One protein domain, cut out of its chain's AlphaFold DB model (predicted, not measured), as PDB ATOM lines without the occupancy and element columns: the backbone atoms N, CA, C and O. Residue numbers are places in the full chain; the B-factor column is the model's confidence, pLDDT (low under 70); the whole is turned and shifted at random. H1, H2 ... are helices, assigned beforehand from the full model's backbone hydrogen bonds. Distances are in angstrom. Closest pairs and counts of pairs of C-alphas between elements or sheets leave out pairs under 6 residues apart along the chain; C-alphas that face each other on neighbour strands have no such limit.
ATOM      1  N   GLU A   2     -47.418 -44.992  38.870       48.66
ATOM      2  CA  GLU A   2     -48.828 -44.901  39.270       48.66
ATOM      3  C   GLU A   2     -48.907 -44.902  40.800       48.66
ATOM      4  O   GLU A   2     -48.004 -45.431  41.458       48.66
ATOM      5  N   ASP A   3     -49.933 -44.270  41.368       60.41
ATOM      6  CA  ASP A   3     -50.192 -44.401  42.802       60.41
ATOM      7  C   ASP A   3     -50.605 -45.847  43.152       60.41
ATOM      8  O   ASP A   3     -50.773 -46.708  42.285       60.41
ATOM      9  N   LEU A   4     -50.795 -46.134  44.444       55.41
ATOM     10  CA  LEU A   4     -51.210 -47.460  44.931       55.41
ATOM     11  C   LEU A   4     -52.560 -47.945  44.356       55.41
ATOM     12  O   LEU A   4     -52.959 -49.079  44.613       55.41
ATOM     13  N   LEU A   5     -53.273 -47.097  43.611       62.06
ATOM     14  CA  LEU A   5     -54.587 -47.343  43.029       62.06
ATOM     15  C   LEU A   5     -54.565 -47.284  41.490       62.06
ATOM     16  O   LEU A   5     -55.634 -47.240  40.881       62.06
ATOM     17  N   GLY A   6     -53.381 -47.289  40.861       56.41
ATOM     18  CA  GLY A   6     -53.238 -47.302  39.401       56.41
ATOM     19  C   GLY A   6     -53.565 -45.963  38.728       56.41
ATOM     20  O   GLY A   6     -53.847 -45.926  37.532       56.41
ATOM     21  N   ARG A   7     -53.597 -44.856  39.480       56.41
ATOM     22  CA  ARG A   7     -53.874 -43.516  38.935       56.41
ATOM     23  C   ARG A   7     -52.567 -42.830  38.556       56.41
ATOM     24  O   ARG A   7     -51.533 -43.073  39.183       56.41
ATOM     25  N   GLU A   8     -52.611 -41.942  37.556       55.94
ATOM     26  CA  GLU A   8     -51.489 -41.032  37.276       55.94
ATOM     27  C   GLU A   8     -51.088 -40.343  38.590       55.94
ATOM     28  O   GLU A   8     -51.949 -39.814  39.295       55.94
ATOM     29  N   ASN A   9     -49.796 -40.414  38.930       51.12
ATOM     30  CA  ASN A   9     -49.255 -39.998  40.220       51.12
ATOM     31  C   ASN A   9     -49.849 -38.661  40.680       51.12
ATOM     32  O   ASN A   9     -49.636 -37.633  40.026       51.12
ATOM     33  N   VAL A  10     -50.556 -38.667  41.810       56.09
ATOM     34  CA  VAL A  10     -51.166 -37.471  42.409       56.09
ATOM     35  C   VAL A  10     -50.094 -36.684  43.167       56.09
ATOM     36  O   VAL A  10     -50.196 -36.423  44.363       56.09
ATOM     37  N   ASN A  11     -49.005 -36.360  42.476       62.56
ATOM     38  CA  ASN A  11     -47.947 -35.532  43.022       62.56
ATOM     39  C   ASN A  11     -48.479 -34.110  43.184       62.56
ATOM     40  O   ASN A  11     -49.138 -33.570  42.289       62.56
ATOM     41  N   PHE A  12     -48.203 -33.522  44.341       66.62
ATOM     42  CA  PHE A  12     -48.563 -32.145  44.625       66.62
ATOM     43  C   PHE A  12     -47.804 -31.242  43.638       66.62
ATOM     44  O   PHE A  12     -46.650 -31.485  43.328       66.62
ATOM     45  N   SER A  13     -48.471 -30.264  43.037       69.38
ATOM     46  CA  SER A  13     -47.845 -29.303  42.123       69.38
ATOM     47  C   SER A  13     -48.390 -27.943  42.493       69.38
ATOM     48  O   SER A  13     -49.607 -27.779  42.596       69.38
ATOM     49  N   LEU A  14     -47.503 -26.969  42.690       72.69
ATOM     50  CA  LEU A  14     -47.934 -25.588  42.892       72.69
ATOM     51  C   LEU A  14     -48.343 -24.918  41.578       72.69
ATOM     52  O   LEU A  14     -49.107 -23.957  41.609       72.69
ATOM     53  N   VAL A  15     -47.866 -25.439  40.444       72.88
ATOM     54  CA  VAL A  15     -48.218 -24.949  39.107       72.88
ATOM     55  C   VAL A  15     -49.564 -25.522  38.695       72.88
ATOM     56  O   VAL A  15     -49.766 -26.743  38.736       72.88
ATOM     57  N   LYS A  16     -50.467 -24.634  38.285       67.94
ATOM     58  CA  LYS A  16     -51.803 -24.996  37.826       67.94
ATOM     59  C   LYS A  16     -51.786 -25.375  36.338       67.94
ATOM     60  O   LYS A  16     -51.108 -24.701  35.565       67.94
ATOM     61  N   PRO A  17     -52.515 -26.419  35.904       60.91
ATOM     62  CA  PRO A  17     -52.554 -26.840  34.496       60.91
ATOM     63  C   PRO A  17     -53.002 -25.753  33.506       60.91
ATOM     64  O   PRO A  17     -52.626 -25.794  32.339       60.91
ATOM     65  N   GLU A  18     -53.828 -24.811  33.960       61.19
ATOM     66  CA  GLU A  18     -54.358 -23.687  33.182       61.19
ATOM     67  C   GLU A  18     -53.349 -22.555  32.941       61.19
ATOM     68  O   GLU A  18     -53.562 -21.712  32.066       61.19
ATOM     69  N   GLU A  19     -52.242 -22.530  33.680       63.19
ATOM     70  CA  GLU A  19     -51.142 -21.616  33.415       63.19
ATOM     71  C   GLU A  19     -50.340 -22.200  32.246       63.19
ATOM     72  O   GLU A  19     -49.817 -23.311  32.335       63.19
ATOM     73  N   GLN A  20     -50.259 -21.477  31.123       65.19
ATOM     74  CA  GLN A  20     -49.394 -21.831  29.987       65.19
ATOM     75  C   GLN A  20     -47.916 -21.646  30.374       65.19
ATOM     76  O   GLN A  20     -47.206 -20.808  29.824       65.19
ATOM     77  N   ASP A  21     -47.461 -22.392  31.378       76.38
ATOM     78  CA  ASP A  21     -46.088 -22.394  31.849       76.38
ATOM     79  C   ASP A  21     -45.269 -23.312  30.940       76.38
ATOM     80  O   ASP A  21     -45.479 -24.527  30.888       76.38
ATOM     81  N   GLU A  22     -44.294 -22.743  30.239       83.44
ATOM     82  CA  GLU A  22     -43.363 -23.489  29.385       83.44
ATOM     83  C   GLU A  22     -42.620 -24.599  30.159       83.44
ATOM     84  O   GLU A  22     -42.182 -25.599  29.581       83.44
ATOM     85  N   ARG A  23     -42.519 -24.471  31.489       85.81
ATOM     86  CA  ARG A  23     -41.894 -25.444  32.394       85.81
ATOM     87  C   ARG A  23     -42.821 -26.610  32.747       85.81
ATOM     88  O   ARG A  23     -42.336 -27.600  33.293       85.81
ATOM     89  N   ALA A  24     -44.113 -26.566  32.407       83.44
ATOM     90  CA  ALA A  24     -45.097 -27.584  32.793       83.44
ATOM     91  C   ALA A  24     -44.696 -29.005  32.364       83.44
ATOM     92  O   ALA A  24     -44.854 -29.960  33.132       83.44
ATOM     93  N   LYS A  25     -44.111 -29.153  31.166       86.06
ATOM     94  CA  LYS A  25     -43.586 -30.441  30.688       86.06
ATOM     95  C   LYS A  25     -42.449 -30.951  31.580       86.06
ATOM     96  O   LYS A  25     -42.492 -32.097  32.024       86.06
ATOM     97  N   LYS A  26     -41.481 -30.082  31.899       89.44
ATOM     98  CA  LYS A  26     -40.361 -30.390  32.801       89.44
ATOM     99  C   LYS A  26     -40.875 -30.806  34.181       89.44
ATOM    100  O   LYS A  26     -40.430 -31.812  34.724       89.44
ATOM    101  N   TYR A  27     -41.839 -30.073  34.734       87.62
ATOM    102  CA  TYR A  27     -42.415 -30.386  36.042       87.62
ATOM    103  C   TYR A  27     -43.155 -31.725  36.045       87.62
ATOM    104  O   TYR A  27     -42.978 -32.517  36.969       87.62
ATOM    105  N   LYS A  28     -43.910 -32.044  34.982       84.69
ATOM    106  CA  LYS A  28     -44.531 -33.369  34.833       84.69
ATOM    107  C   LYS A  28     -43.478 -34.483  34.851       84.69
ATOM    108  O   LYS A  28     -43.653 -35.468  35.566       84.69
ATOM    109  N   GLU A  29     -42.376 -34.328  34.120       87.06
ATOM    110  CA  GLU A  29     -41.278 -35.307  34.099       87.06
ATOM    111  C   GLU A  29     -40.606 -35.464  35.479       87.06
ATOM    112  O   GLU A  29     -40.362 -36.585  35.932       87.06
ATOM    113  N   GLN A  30     -40.368 -34.364  36.197       89.69
ATOM    114  CA  GLN A  30     -39.796 -34.391  37.549       89.69
ATOM    115  C   GLN A  30     -40.706 -35.105  38.551       89.69
ATOM    116  O   GLN A  30     -40.260 -36.005  39.264       89.69
ATOM    117  N   ARG A  31     -42.004 -34.787  38.545       87.81
ATOM    118  CA  ARG A  31     -42.999 -35.478  39.371       87.81
ATOM    119  C   ARG A  31     -42.992 -36.982  39.097       87.81
ATOM    120  O   ARG A  31     -42.955 -37.788  40.023       87.81
ATOM    121  N   MET A  32     -42.941 -37.389  37.831       83.62
ATOM    122  CA  MET A  32     -42.933 -38.813  37.476       83.62
ATOM    123  C   MET A  32     -41.658 -39.560  37.880       83.62
ATOM    124  O   MET A  32     -41.731 -40.771  38.104       83.62
ATOM    125  N   THR A  33     -40.517 -38.870  37.972       88.44
ATOM    126  CA  THR A  33     -39.207 -39.479  38.255       88.44
ATOM    127  C   THR A  33     -38.832 -39.473  39.735       88.44
ATOM    128  O   THR A  33     -38.280 -40.463  40.209       88.44
ATOM    129  N   ARG A  34     -39.140 -38.401  40.477       87.44
ATOM    130  CA  ARG A  34     -38.755 -38.246  41.897       87.44
ATOM    131  C   ARG A  34     -39.909 -37.933  42.857       87.44
ATOM    132  O   ARG A  34     -39.662 -37.777  44.046       87.44
ATOM    133  N   GLY A  35     -41.147 -37.830  42.366       85.44
ATOM    134  CA  GLY A  35     -42.341 -37.601  43.196       85.44
ATOM    135  C   GLY A  35     -42.656 -36.137  43.521       85.44
ATOM    136  O   GLY A  35     -43.674 -35.874  44.145       85.44
ATOM    137  N   PHE A  36     -41.823 -35.188  43.088       89.31
ATOM    138  CA  PHE A  36     -42.044 -33.748  43.265       89.31
ATOM    139  C   PHE A  36     -41.366 -32.950  42.141       89.31
ATOM    140  O   PHE A  36     -40.476 -33.470  41.456       89.31
ATOM    141  N   ASP A  37     -41.759 -31.697  41.923       90.88
ATOM    142  CA  ASP A  37     -41.121 -30.809  40.934       90.88
ATOM    143  C   ASP A  37     -40.462 -29.564  41.535       90.88
ATOM    144  O   ASP A  37     -40.556 -29.288  42.728       90.88
ATOM    145  N   ASP A  38     -39.707 -28.836  40.705       91.31
ATOM    146  CA  ASP A  38     -38.935 -27.686  41.179       91.31
ATOM    147  C   ASP A  38     -39.828 -26.565  41.736       91.31
ATOM    148  O   ASP A  38     -39.355 -25.818  42.594       91.31
ATOM    149  N   SER A  39     -41.098 -26.455  41.314       89.00
ATOM    150  CA  SER A  39     -42.027 -25.456  41.867       89.00
ATOM    151  C   SER A  39     -42.279 -25.683  43.355       89.00
ATOM    152  O   SER A  39     -42.346 -24.723  44.121       89.00
ATOM    153  N   GLU A  40     -42.320 -26.944  43.786       91.38
ATOM    154  CA  GLU A  40     -42.494 -27.299  45.190       91.38
ATOM    155  C   GLU A  40     -41.271 -26.932  46.025       91.38
ATOM    156  O   GLU A  40     -41.412 -26.554  47.184       91.38
ATOM    157  N   THR A  41     -40.071 -27.012  45.444       91.75
ATOM    158  CA  THR A  41     -38.822 -26.656  46.135       91.75
ATOM    159  C   THR A  41     -38.474 -25.176  46.061       91.75
ATOM    160  O   THR A  41     -37.726 -24.702  46.912       91.75
ATOM    161  N   TRP A  42     -39.007 -24.446  45.077       90.44
ATOM    162  CA  TRP A  42     -38.816 -23.000  44.959       90.44
ATOM    163  C   TRP A  42     -39.392 -22.269  46.177       90.44
ATOM    164  O   TRP A  42     -38.727 -21.406  46.735       90.44
ATOM    165  N   ASN A  43     -40.577 -22.690  46.636       88.00
ATOM    166  CA  ASN A  43     -41.219 -22.214  47.863       88.00
ATOM    167  C   ASN A  43     -41.590 -23.398  48.772       88.00
ATOM    168  O   ASN A  43     -42.766 -23.677  49.010       88.00
TER     169      ASN A  43
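This is residues 2 to 43 of the 127 residues of an uncharacterized protein of Methanobrevibacter sp (UniProt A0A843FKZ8). This is a fold with little regular structure: a long stretch with no named element, residues 2 to 23, runs along the longest axis and sticks out as a loop at residues 17 to 22. The chain then doubles back along H1, and a tight link folds it back again to the short H2. The printed part has 42 residues, 16 of them in two named helices, H1 then H2, with no named strand; the class is all helix. It is compact, with a radius of gyration of the C-alphas of 10.4 A and spans of 28 by 20 by 14 A.

The printed part begins at Glu 2, C-alpha (-48.828, -44.901, 39.270). H1, residues 24 to 34, starts at C-alpha (-45.097, -27.584, 32.793) and is 15.4 A long. H2, residues 38 to 42, is 6.0 A long and ends at C-alpha (-38.816, -23.000, 44.959).

H1 and H2 only just touch, with 3 pairs of C-alphas within 8 A; the closest C-alphas, of Tyr 27 and Asp 38, are 6.8 A apart. In H1 and H2 every O i to N i+4 pair is within hydrogen-bond range.

The C-alphas farthest apart, of Leu 4 and Gln 20, are 29.7 A apart. The printed part has no cut. Residues 2 to 13 and 16 to 20 are under pLDDT 70.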